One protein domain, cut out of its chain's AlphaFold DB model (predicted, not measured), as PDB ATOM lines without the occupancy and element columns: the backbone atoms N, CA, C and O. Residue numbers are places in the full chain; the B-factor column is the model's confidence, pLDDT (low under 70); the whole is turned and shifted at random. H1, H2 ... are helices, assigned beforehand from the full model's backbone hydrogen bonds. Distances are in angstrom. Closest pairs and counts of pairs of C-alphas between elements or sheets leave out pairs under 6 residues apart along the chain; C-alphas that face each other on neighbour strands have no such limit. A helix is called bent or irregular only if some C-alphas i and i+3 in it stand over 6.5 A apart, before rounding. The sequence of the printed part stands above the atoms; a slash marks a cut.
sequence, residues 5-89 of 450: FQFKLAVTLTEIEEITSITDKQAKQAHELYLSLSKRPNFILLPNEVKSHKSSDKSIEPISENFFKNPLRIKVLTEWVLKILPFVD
ATOM      1  N   PHE A   5      43.889 -24.400 -44.845       86.56
ATOM      2  CA  PHE A   5      43.916 -25.558 -43.953       86.56
ATOM      3  C   PHE A   5      42.508 -26.048 -43.580       86.56
ATOM      4  O   PHE A   5      42.242 -27.248 -43.652       86.56
ATOM      5  N   GLN A   6      41.597 -25.138 -43.214       91.00
ATOM      6  CA  GLN A   6      40.214 -25.485 -42.861       91.00
ATOM      7  C   GLN A   6      39.465 -26.101 -44.043       91.00
ATOM      8  O   GLN A   6      38.764 -27.094 -43.861       91.00
ATOM      9  N   PHE A   7      39.650 -25.560 -45.250       90.12
ATOM     10  CA  PHE A   7      39.054 -26.118 -46.461       90.12
ATOM     11  C   PHE A   7      39.574 -27.520 -46.767       90.12
ATOM     12  O   PHE A   7      38.773 -28.436 -46.937       90.12
ATOM     13  N   LYS A   8      40.899 -27.710 -46.781       88.88
ATOM     14  CA  LYS A   8      41.510 -29.024 -47.029       88.88
ATOM     15  C   LYS A   8      41.036 -30.064 -46.020       88.88
ATOM     16  O   LYS A   8      40.656 -31.162 -46.413       88.88
ATOM     17  N   LEU A   9      41.001 -29.700 -44.738       90.81
ATOM     18  CA  LEU A   9      40.521 -30.587 -43.684       90.81
ATOM     19  C   LEU A   9      39.037 -30.936 -43.863       90.81
ATOM     20  O   LEU A   9      38.671 -32.101 -43.733       90.81
ATOM     21  N   ALA A  10      38.193 -29.956 -44.202       92.75
ATOM     22  CA  ALA A  10      36.781 -30.199 -44.479       92.75
ATOM     23  C   ALA A  10      36.584 -31.132 -45.683       92.75
ATOM     24  O   ALA A  10      35.795 -32.064 -45.580       92.75
ATOM     25  N   VAL A  11      37.331 -30.932 -46.776       90.94
ATOM     26  CA  VAL A  11      37.304 -31.809 -47.962       90.94
ATOM     27  C   VAL A  11      37.683 -33.239 -47.583       90.94
ATOM     28  O   VAL A  11      36.925 -34.155 -47.882       90.94
ATOM     29  N   THR A  12      38.779 -33.454 -46.853       89.00
ATOM     30  CA  THR A  12      39.161 -34.804 -46.403       89.00
ATOM     31  C   THR A  12      38.079 -35.455 -45.537       89.00
ATOM     32  O   THR A  12      37.813 -36.645 -45.661       89.00
ATOM     33  N   LEU A  13      37.408 -34.683 -44.679       89.44
ATOM     34  CA  LEU A  13      36.316 -35.191 -43.846       89.44
ATOM     35  C   LEU A  13      35.029 -35.497 -44.639       89.44
ATOM     36  O   LEU A  13      34.162 -36.183 -44.104       89.44
ATOM     37  N   THR A  14      34.890 -35.035 -45.893       85.88
ATOM     38  CA  THR A  14      33.751 -35.414 -46.760       85.88
ATOM     39  C   THR A  14      33.846 -36.832 -47.320       85.88
ATOM     40  O   THR A  14      32.823 -37.389 -47.700       85.88
ATOM     41  N   GLU A  15      35.035 -37.442 -47.324       80.06
ATOM     42  CA  GLU A  15      35.251 -38.825 -47.788       80.06
ATOM     43  C   GLU A  15      34.702 -39.878 -46.801       80.06
ATOM     44  O   GLU A  15      34.749 -41.079 -47.059       80.06
ATOM     45  N   ILE A  16      34.188 -39.438 -45.651       73.94
ATOM     46  CA  ILE A  16      33.597 -40.285 -44.619       73.94
ATOM     47  C   ILE A  16      32.159 -40.643 -45.018       73.94
ATOM     48  O   ILE A  16      31.278 -39.785 -45.033       73.94
ATOM     49  N   GLU A  17      31.903 -41.922 -45.295       62.91
ATOM     50  CA  GLU A  17      30.556 -42.416 -45.605       62.91
ATOM     51  C   GLU A  17      29.663 -42.476 -44.353       62.91
ATOM     52  O   GLU A  17      30.118 -42.835 -43.264       62.91
ATOM     53  N   GLU A  18      28.361 -42.209 -44.507       57.81
ATOM     54  CA  GLU A  18      27.374 -42.145 -43.407       57.81
ATOM     55  C   GLU A  18      27.246 -43.440 -42.581       57.81
ATOM     56  O   GLU A  18      26.742 -43.414 -41.460       57.81
ATOM     57  N   ILE A  19      27.719 -44.565 -43.120       55.56
ATOM     58  CA  ILE A  19      27.611 -45.912 -42.540       55.56
ATOM     59  C   ILE A  19      28.906 -46.344 -41.823       55.56
ATOM     60  O   ILE A  19      28.973 -47.433 -41.251       55.56
ATOM     61  N   THR A  20      29.956 -45.517 -41.858       63.78
ATOM     62  CA  THR A  20      31.264 -45.867 -41.291       63.78
ATOM     63  C   THR A  20      31.356 -45.561 -39.799       63.78
ATOM     64  O   THR A  20      30.895 -44.531 -39.307       63.78
ATOM     65  N   SER A  21      32.000 -46.459 -39.049       73.50
ATOM     66  CA  SER A  21      32.423 -46.168 -37.681       73.50
ATOM     67  C   SER A  21      33.506 -45.086 -37.705       73.50
ATOM     68  O   SER A  21      34.603 -45.325 -38.217       73.50
ATOM     69  N   ILE A  22      33.216 -43.912 -37.142       83.06
ATOM     70  CA  ILE A  22      34.163 -42.794 -37.078       83.06
ATOM     71  C   ILE A  22      35.319 -43.128 -36.132       83.06
ATOM     72  O   ILE A  22      35.108 -43.434 -34.957       83.06
ATOM     73  N   THR A  23      36.553 -43.038 -36.629       86.62
ATOM     74  CA  THR A  23      37.753 -43.223 -35.800       86.62
ATOM     75  C   THR A  23      37.943 -42.052 -34.831       86.62
ATOM     76  O   THR A  23      37.595 -40.914 -35.143       86.62
ATOM     77  N   ASP A  24      38.585 -42.293 -33.682       87.62
ATOM     78  CA  ASP A  24      38.918 -41.223 -32.723       87.62
ATOM     79  C   ASP A  24      39.725 -40.091 -33.380       87.62
ATOM     80  O   ASP A  24      39.521 -38.916 -33.083       87.62
ATOM     81  N   LYS A  25      40.592 -40.431 -34.342       88.88
ATOM     82  CA  LYS A  25      41.363 -39.453 -35.118       88.88
ATOM     83  C   LYS A  25      40.460 -38.539 -35.951       88.88
ATOM     84  O   LYS A  25      40.644 -37.327 -35.909       88.88
ATOM     85  N   GLN A  26      39.496 -39.098 -36.684       90.12
ATOM     86  CA  GLN A  26      38.553 -38.314 -37.496       90.12
ATOM     87  C   GLN A  26      37.652 -37.439 -36.620       90.12
ATOM     88  O   GLN A  26      37.447 -36.265 -36.922       90.12
ATOM     89  N   ALA A  27      37.165 -37.982 -35.503       90.88
ATOM     90  CA  ALA A  27      36.336 -37.243 -34.558       90.88
ATOM     91  C   ALA A  27      37.102 -36.061 -33.933       90.88
ATOM     92  O   ALA A  27      36.581 -34.945 -33.843       90.88
ATOM     93  N   LYS A  28      38.377 -36.274 -33.586       92.88
ATOM     94  CA  LYS A  28      39.287 -35.220 -33.126       92.88
ATOM     95  C   LYS A  28      39.529 -34.157 -34.196       92.88
ATOM     96  O   LYS A  28      39.410 -32.972 -33.904       92.88
ATOM     97  N   GLN A  29      39.793 -34.561 -35.437       93.50
ATOM     98  CA  GLN A  29      39.970 -33.639 -36.564       93.50
ATOM     99  C   GLN A  29      38.730 -32.767 -36.810       93.50
ATOM    100  O   GLN A  29      38.856 -31.561 -37.012       93.50
ATOM    101  N   ALA A  30      37.527 -33.346 -36.751       93.44
ATOM    102  CA  ALA A  30      36.279 -32.596 -36.874       93.44
ATOM    103  C   ALA A  30      36.083 -31.606 -35.712       93.44
ATOM    104  O   ALA A  30      35.688 -30.459 -35.926       93.44
ATOM    105  N   HIS A  31      36.416 -32.011 -34.485       95.06
ATOM    106  CA  HIS A  31      36.356 -31.126 -33.325       95.06
ATOM    107  C   HIS A  31      37.349 -29.954 -33.429       95.06
ATOM    108  O   HIS A  31      36.969 -28.805 -33.199       95.06
ATOM    109  N   GLU A  32      38.592 -30.218 -33.833       94.44
ATOM    110  CA  GLU A  32      39.611 -29.190 -34.082       94.44
ATOM    111  C   GLU A  32      39.175 -28.222 -35.189       94.44
ATOM    112  O   GLU A  32      39.273 -27.001 -35.017       94.44
ATOM    113  N   LEU A  33      38.616 -28.749 -36.287       95.50
ATOM    114  CA  LEU A  33      38.031 -27.938 -37.353       95.50
ATOM    115  C   LEU A  33      36.961 -27.005 -36.781       95.50
ATOM    116  O   LEU A  33      37.089 -25.794 -36.938       95.50
ATOM    117  N   TYR A  34      35.970 -27.543 -36.061       94.81
ATOM    118  CA  TYR A  34      34.885 -26.772 -35.445       94.81
ATOM    119  C   TYR A  34      35.398 -25.647 -34.532       94.81
ATOM    120  O   TYR A  34      34.936 -24.506 -34.629       94.81
ATOM    121  N   LEU A  35      36.372 -25.935 -33.663       93.31
ATOM    122  CA  LEU A  35      36.938 -24.938 -32.751       93.31
ATOM    123  C   LEU A  35      37.675 -23.817 -33.490       93.31
ATOM    124  O   LEU A  35      37.623 -22.670 -33.042       93.31
ATOM    125  N   SER A  36      38.305 -24.125 -34.623       93.12
ATOM    126  CA  SER A  36      39.074 -23.155 -35.405       93.12
ATOM    127  C   SER A  36      38.221 -22.164 -36.214       93.12
ATOM    128  O   SER A  36      38.747 -21.144 -36.660       93.12
ATOM    129  N   LEU A  37      36.928 -22.439 -36.436       92.94
ATOM    130  CA  LEU A  37      36.070 -21.589 -37.273       92.94
ATOM    131  C   LEU A  37      35.753 -20.245 -36.598       92.94
ATOM    132  O   LEU A  37      35.402 -20.200 -35.418       92.94
ATOM    133  N   SER A  38      35.780 -19.167 -37.388       86.94
ATOM    134  CA  SER A  38      35.358 -17.818 -36.981       86.94
ATOM    135  C   SER A  38      33.859 -17.747 -36.664       86.94
ATOM    136  O   SER A  38      33.452 -17.115 -35.690       86.94
ATOM    137  N   LYS A  39      33.036 -18.424 -37.474       89.94
ATOM    138  CA  LYS A  39      31.593 -18.604 -37.285       89.94
ATOM    139  C   LYS A  39      31.256 -20.087 -37.398       89.94
ATOM    140  O   LYS A  39      31.576 -20.743 -38.390       89.94
ATOM    141  N   ARG A  40      30.608 -20.614 -36.362       90.38
ATOM    142  CA  ARG A  40      30.344 -22.046 -36.191       90.38
ATOM    143  C   ARG A  40      28.883 -22.379 -36.507       90.38
ATOM    144  O   ARG A  40      28.017 -21.559 -36.198       90.38
ATOM    145  N   PRO A  41      28.595 -23.574 -37.053       88.38
ATOM    146  CA  PRO A  41      27.222 -24.045 -37.164       88.38
ATOM    147  C   PRO A  41      26.627 -24.230 -35.762       88.38
ATOM    148  O   PRO A  41      27.297 -24.714 -34.845       88.38
ATOM    149  N   ASN A  42      25.365 -23.840 -35.580       85.31
ATOM    150  CA  ASN A  42      24.710 -23.907 -34.278       85.31
ATOM    151  C   ASN A  42      24.056 -25.275 -34.048       85.31
ATOM    152  O   ASN A  42      22.860 -25.443 -34.276       85.31
ATOM    153  N   PHE A  43      24.829 -26.232 -33.527       83.94
ATOM    154  CA  PHE A  43      24.351 -27.584 -33.210       83.94
ATOM    155  C   PHE A  43      23.242 -27.652 -32.144       83.94
ATOM    156  O   PHE A  43      22.652 -28.712 -31.962       83.94
ATOM    157  N   ILE A  44      22.917 -26.563 -31.442       77.88
ATOM    158  CA  ILE A  44      21.836 -26.560 -30.441       77.88
ATOM    159  C   ILE A  44      20.464 -26.508 -31.119       77.88
ATOM    160  O   ILE A  44      19.520 -27.148 -30.656       77.88
ATOM    161  N   LEU A  45      20.360 -25.747 -32.211       73.38
ATOM    162  CA  LEU A  45      19.098 -25.444 -32.889       73.38
ATOM    163  C   LEU A  45      18.777 -26.397 -34.050       73.38
ATOM    164  O   LEU A  45      17.751 -26.237 -34.703       73.38
ATOM    165  N   LEU A  46      19.646 -27.376 -34.300       79.19
ATOM    166  CA  LEU A  46      19.459 -28.363 -35.356       79.19
ATOM    167  C   LEU A  46      18.352 -29.392 -35.022       79.19
ATOM    168  O   LEU A  46      17.992 -29.574 -33.854       79.19
ATOM    169  N   PRO A  47      17.823 -30.103 -36.033       74.69
ATOM    170  CA  PRO A  47      17.080 -31.352 -35.898       74.69
ATOM    171  C   PRO A  47      17.668 -32.403 -34.944       74.69
ATOM    172  O   PRO A  47      18.871 -32.455 -34.665       74.69
ATOM    173  N   ASN A  48      16.782 -33.255 -34.419       71.69
ATOM    174  CA  ASN A  48      17.043 -34.184 -33.312       71.69
ATOM    175  C   ASN A  48      18.211 -35.147 -33.565       71.69
ATOM    176  O   ASN A  48      18.892 -35.542 -32.623       71.69
ATOM    177  N   GLU A  49      18.432 -35.507 -34.821       74.00
ATOM    178  CA  GLU A  49      19.385 -36.511 -35.286       74.00
ATOM    179  C   GLU A  49      20.839 -36.044 -35.140       74.00
ATOM    180  O   GLU A  49      21.759 -36.858 -35.019       74.00
ATOM    181  N   VAL A  50      21.056 -34.727 -35.132       75.56
ATOM    182  CA  VAL A  50      22.392 -34.117 -35.093       75.56
ATOM    183  C   VAL A  50      22.562 -33.093 -33.976       75.56
ATOM    184  O   VAL A  50      23.701 -32.740 -33.658       75.56
ATOM    185  N   LYS A  51      21.471 -32.638 -33.350       77.81
ATOM    186  CA  LYS A  51      21.535 -31.613 -32.310       77.81
ATOM    187  C   LYS A  51      22.283 -32.054 -31.061       77.81
ATOM    188  O   LYS A  51      22.437 -33.240 -30.767       77.81
ATOM    189  N   SER A  52      22.704 -31.066 -30.285       73.50
ATOM    190  CA  SER A  52      23.376 -31.263 -29.004       73.50
ATOM    191  C   SER A  52      22.431 -31.574 -27.843       73.50
ATOM    192  O   SER A  52      22.900 -31.778 -26.738       73.50
ATOM    193  N   HIS A  53      21.112 -31.621 -28.023       66.81
ATOM    194  CA  HIS A  53      20.188 -32.003 -26.947       66.81
ATOM    195  C   HIS A  53      19.921 -33.510 -26.921       66.81
ATOM    196  O   HIS A  53      19.461 -34.071 -27.916       66.81
ATOM    197  N   LYS A  54      20.089 -34.144 -25.752       58.97
ATOM    198  CA  LYS A  54      19.636 -35.526 -25.532       58.97
ATOM    199  C   LYS A  54      18.105 -35.573 -25.494       58.97
ATOM    200  O   LYS A  54      17.481 -34.832 -24.733       58.97
ATOM    201  N   SER A  55      17.507 -36.454 -26.298       55.03
ATOM    202  CA  SER A  55      16.048 -36.587 -26.456       55.03
ATOM    203  C   SER A  55      15.304 -36.900 -25.154       55.03
ATOM    204  O   SER A  55      14.126 -36.572 -25.042       55.03
ATOM    205  N   SER A  56      15.980 -37.488 -24.164       57.28
ATOM    206  CA  SER A  56      15.352 -38.001 -22.947       57.28
ATOM    207  C   SER A  56      15.287 -37.027 -21.766       57.28
ATOM    208  O   SER A  56      14.461 -37.256 -20.893       57.28
ATOM    209  N   ASP A  57      16.123 -35.977 -21.691       59.12
ATOM    210  CA  ASP A  57      16.244 -35.202 -20.432       59.12
ATOM    211  C   ASP A  57      16.622 -33.714 -20.586       59.12
ATOM    212  O   ASP A  57      17.126 -33.083 -19.663       59.12
ATOM    213  N   LYS A  58      16.454 -33.132 -21.784       59.38
ATOM    214  CA  LYS A  58      16.810 -31.729 -22.115       59.38
ATOM    215  C   LYS A  58      18.268 -31.311 -21.827       59.38
ATOM    216  O   LYS A  58      18.625 -30.168 -22.106       59.38
ATOM    217  N   SER A  59      19.136 -32.206 -21.353       66.56
ATOM    218  CA  SER A  59      20.559 -31.932 -21.141       66.56
ATOM    219  C   SER A  59      21.286 -31.680 -22.468       66.56
ATOM    220  O   SER A  59      21.012 -32.328 -23.484       66.56
ATOM    221  N   ILE A  60      22.191 -30.696 -22.459       73.50
ATOM    222  CA  ILE A  60      23.043 -30.344 -23.600       73.50
ATOM    223  C   ILE A  60      24.281 -31.251 -23.560       73.50
ATOM    224  O   ILE A  60      25.086 -31.179 -22.634       73.50
ATOM    225  N   GLU A  61      24.426 -32.120 -24.555       81.44
ATOM    226  CA  GLU A  61      25.666 -32.810 -24.891       81.44
ATOM    227  C   GLU A  61      26.722 -31.767 -25.302       81.44
ATOM    228  O   GLU A  61      26.493 -30.996 -26.238       81.44
ATOM    229  N   PRO A  62      27.875 -31.704 -24.621       85.00
ATOM    230  CA  PRO A  62      28.924 -30.767 -24.988       85.00
ATOM    231  C   PRO A  62      29.526 -31.142 -26.345       85.00
ATOM    232  O   PRO A  62      29.846 -32.307 -26.601       85.00
ATOM    233  N   ILE A  63      29.743 -30.134 -27.193       88.50
ATOM    234  CA  ILE A  63      30.469 -30.304 -28.453       88.50
ATOM    235  C   ILE A  63      31.918 -30.658 -28.102       88.50
ATOM    236  O   ILE A  63      32.647 -29.844 -27.543       88.50
ATOM    237  N   SER A  64      32.288 -31.907 -28.361       91.06
ATOM    238  CA  SER A  64      33.546 -32.542 -27.961       91.06
ATOM    239  C   SER A  64      34.012 -33.512 -29.048       91.06
ATOM    240  O   SER A  64      33.307 -33.733 -30.029       91.06
ATOM    241  N   GLU A  65      35.166 -34.157 -28.881       91.50
ATOM    242  CA  GLU A  65      35.610 -35.196 -29.825       91.50
ATOM    243  C   GLU A  65      34.566 -36.320 -29.945       91.50
ATOM    244  O   GLU A  65      34.178 -36.693 -31.046       91.50
ATOM    245  N   ASN A  66      34.008 -36.788 -28.824       90.00
ATOM    246  CA  ASN A  66      32.956 -37.810 -28.838       90.00
ATOM    247  C   ASN A  66      31.677 -37.347 -29.553       90.00
ATOM    248  O   ASN A  66      31.017 -38.172 -30.183       90.00
ATOM    249  N   PHE A  67      31.352 -36.050 -29.512       89.31
ATOM    250  CA  PHE A  67      30.197 -35.492 -30.222       89.31
ATOM    251  C   PHE A  67      30.285 -35.764 -31.729       89.31
ATOM    252  O   PHE A  67      29.283 -36.115 -32.350       89.31
ATOM    253  N   PHE A  68      31.487 -35.674 -32.304       91.62
ATOM    254  CA  PHE A  68      31.741 -35.901 -33.728       91.62
ATOM    255  C   PHE A  68      31.953 -37.373 -34.107       91.62
ATOM    256  O   PHE A  68      32.236 -37.658 -35.263       91.62
ATOM    257  N   LYS A  69      31.746 -38.331 -33.194       89.75
ATOM    258  CA  LYS A  69      31.683 -39.758 -33.567       89.75
ATOM    259  C   LYS A  69      30.427 -40.126 -34.361       89.75
ATOM    260  O   LYS A  69      30.354 -41.220 -34.909       89.75
ATOM    261  N   ASN A  70      29.445 -39.226 -34.429       88.00
ATOM    262  CA  ASN A  70      28.292 -39.359 -35.312       88.00
ATOM    263  C   ASN A  70      28.646 -38.809 -36.716       88.00
ATOM    264  O   ASN A  70      28.897 -37.603 -36.832       88.00
ATOM    265  N   PRO A  71      28.622 -39.640 -37.777       87.38
ATOM    266  CA  PRO A  71      28.968 -39.224 -39.139       87.38
ATOM    267  C   PRO A  71      28.106 -38.062 -39.655       87.38
ATOM    268  O   PRO A  71      28.621 -37.165 -40.321       87.38
ATOM    269  N   LEU A  72      26.822 -37.999 -39.284       86.50
ATOM    270  CA  LEU A  72      25.924 -36.917 -39.707       86.50
ATOM    271  C   LEU A  72      26.370 -35.551 -39.168       86.50
ATOM    272  O   LEU A  72      26.221 -34.535 -39.843       86.50
ATOM    273  N   ARG A  73      26.966 -35.503 -37.970       89.25
ATOM    274  CA  ARG A  73      27.491 -34.253 -37.390       89.25
ATOM    275  C   ARG A  73      28.753 -33.782 -38.112       89.25
ATOM    276  O   ARG A  73      28.932 -32.576 -38.280       89.25
ATOM    277  N   ILE A  74      29.593 -34.713 -38.572       90.88
ATOM    278  CA  ILE A  74      30.732 -34.389 -39.440       90.88
ATOM    279  C   ILE A  74      30.227 -33.864 -40.785       90.88
ATOM    280  O   ILE A  74      30.688 -32.811 -41.215       90.88
ATOM    281  N   LYS A  75      29.237 -34.521 -41.402       88.56
ATOM    282  CA  LYS A  75      28.624 -34.070 -42.663       88.56
ATOM    283  C   LYS A  75      28.057 -32.650 -42.560       88.56
ATOM    284  O   LYS A  75      28.342 -31.809 -43.403       88.56
ATOM    285  N   VAL A  76      27.314 -32.347 -41.492       89.69
ATOM    286  CA  VAL A  76      26.830 -30.981 -41.218       89.69
ATOM    287  C   VAL A  76      27.996 -29.996 -41.118       89.69
ATOM    288  O   VAL A  76      27.955 -28.920 -41.710       89.69
ATOM    289  N   LEU A  77      29.050 -30.342 -40.376       92.38
ATOM    290  CA  LEU A  77      30.204 -29.460 -40.220       92.38
ATOM    291  C   LEU A  77      30.903 -29.183 -41.559       92.38
ATOM    292  O   LEU A  77      31.223 -28.031 -41.850       92.38
ATOM    293  N   THR A  78      31.137 -30.210 -42.374       92.50
ATOM    294  CA  THR A  78      31.825 -30.053 -43.662       92.50
ATOM    295  C   THR A  78      30.969 -29.289 -44.667       92.50
ATOM    296  O   THR A  78      31.485 -28.389 -45.329       92.50
ATOM    297  N   GLU A  79      29.656 -29.535 -44.726       91.06
ATOM    298  CA  GLU A  79      28.743 -28.744 -45.559       91.06
ATOM    299  C   GLU A  79      28.695 -27.274 -45.144       91.06
ATOM    300  O   GLU A  79      28.705 -26.398 -46.009       91.06
ATOM    301  N   TRP A  80      28.701 -26.974 -43.842       92.50
ATOM    302  CA  TRP A  80      28.787 -25.594 -43.366       92.50
ATOM    303  C   TRP A  80      30.055 -24.907 -43.881       92.50
ATOM    304  O   TRP A  80      29.983 -23.814 -44.447       92.50
ATOM    305  N   VAL A  81      31.211 -25.556 -43.716       94.56
ATOM    306  CA  VAL A  81      32.519 -25.001 -44.094       94.56
ATOM    307  C   VAL A  81      32.657 -24.828 -45.607       94.56
ATOM    308  O   VAL A  81      33.268 -23.858 -46.045       94.56
ATOM    309  N   LEU A  82      32.084 -25.732 -46.403       93.31
ATOM    310  CA  LEU A  82      32.244 -25.729 -47.860       93.31
ATOM    311  C   LEU A  82      31.144 -24.948 -48.589       93.31
ATOM    312  O   LEU A  82      31.414 -24.329 -49.611       93.31
ATOM    313  N   LYS A  83      29.903 -24.944 -48.094       92.56
ATOM    314  CA  LYS A  83      28.752 -24.418 -48.852       92.56
ATOM    315  C   LYS A  83      28.095 -23.183 -48.243       92.56
ATOM    316  O   LYS A  83      27.326 -22.531 -48.941       92.56
ATOM    317  N   ILE A  84      28.378 -22.843 -46.982       92.75
ATOM    318  CA  ILE A  84      27.726 -21.718 -46.284       92.75
ATOM    319  C   ILE A  84      28.739 -20.665 -45.838       92.75
ATOM    320  O   ILE A  84      28.684 -19.518 -46.285       92.75
ATOM    321  N   LEU A  85      29.688 -21.052 -44.986       93.81
ATOM    322  CA  LEU A  85      30.655 -20.154 -44.357       93.81
ATOM    323  C   LEU A  85      31.453 -19.280 -45.349       93.81
ATOM    324  O   LEU A  85      31.599 -18.089 -45.068       93.81
ATOM    325  N   PRO A  86      31.913 -19.779 -46.518       94.75
ATOM    326  CA  PRO A  86      32.667 -18.957 -47.465       94.75
ATOM    327  C   PRO A  86      31.853 -17.761 -47.969       94.75
ATOM    328  O   PRO A  86      32.370 -16.651 -48.086       94.75
ATOM    329  N   PHE A  87      30.556 -17.970 -48.207       94.38
ATOM    330  CA  PHE A  87      29.652 -16.928 -48.683       94.38
ATOM    331  C   PHE A  87      29.195 -16.008 -47.552       94.38
ATOM    332  O   PHE A  87      29.056 -14.806 -47.764       94.38
ATOM    333  N   VAL A  88      29.041 -16.531 -46.330       93.44
ATOM    334  CA  VAL A  88      28.800 -15.698 -45.142       93.44
ATOM    335  C   VAL A  88      29.940 -14.701 -44.929       93.44
ATOM    336  O   VAL A  88      29.686 -13.525 -44.655       93.44
ATOM    337  N   ASP A  89      31.185 -15.147 -45.072       92.25
ATOM    338  CA  ASP A  89      32.357 -14.285 -44.933       92.25
ATOM    339  C   ASP A  89      32.470 -13.293 -46.099       92.25
ATOM    340  O   ASP A  89      32.634 -12.097 -45.860       92.25
TER     341      ASP A  89
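What this domain is: This is residues 5 to 89 of the 450 residues of the protein "RES domain-containing protein" of Bacillus mycoides (UniProt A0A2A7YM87). Three helices, H1, H2 and H4, make a bundle, their centres at the corners of a triangle, with the short helix H3 packed on H2. From the end of H2 a long loop, residues 37 to 65, runs out and folds back to H3, and its tip, residues 54 to 59, sticks out and lengthens the longest axis. The printed part has 85 residues with four named helices, H1, H2, H3 and H4 in that order, and no named strand; the class is all helix. The whole is compact, with a radius of gyration of the C-alphas of 12.4 A and spans of 37 by 29 by 18 A.

Where its parts are: H1 is residues 5 to 14, 14.4 A from first to last C-alpha, beginning at C-alpha 5 at (43.916, -25.558, -43.953). H2 is residues 24 to 36, 18.3 A long, and its last C-alpha, 36, is at (39.074, -23.155, -35.405). H3 is residues 66 to 69, four residues. H4, residues 71 to 89, is the longest helix at 25.8 A and ends at C-alpha 89 at (32.357, -14.285, -44.933). H4 has a kink of 35 degrees near residue 83 and is irregular, but only just: C-alphas 83 and 86 are 6.9 A apart.

How they stand to each other: H2 is the hub, touching the three other helices. H1 and H2 form a helical hairpin, opposite ways at a steep tilt of 42 degrees; their closest C-alphas are those of Gln 6 and Leu 33, 6.4 A apart. H2 touches H3, closest at the C-alphas of Ala 27 and Phe 68, 4.9 A apart. H2 touches H4 through residues 74 to 77 of H4 alone, the same way at a shallow tilt of 24 degrees; the closest C-alphas, of Ala 30 and Ile 74, are 6.4 A apart. H1 touches H4 through residues 74 to 82 of H4 alone, opposite ways at a steep tilt of 39 degrees, with the C-alphas of Ala 10 and Thr 78 closest at 5.0 A. H3 and H4 are close but not clearly touching, their closest C-alphas, of Phe 68 and Ile 74, 6.0 A apart. H1 and H3 are apart. In H1 and H2 every O i to N i+4 pair is within hydrogen-bond range, in H4 12 of 15 are, and H3 is too short for such a pair.

The domain as a whole: The two C-alphas farthest apart are those of Phe 5 and Asp 57, 37.6 A. The printed part has no cut. The link from H2 to H3 is long, with 29 residues; that from H1 to H2 is short, and that from H3 to H4 is tight. The mean pLDDT of the printed part is 84.2, and residues 17 to 20 and 53 to 59 are under 70.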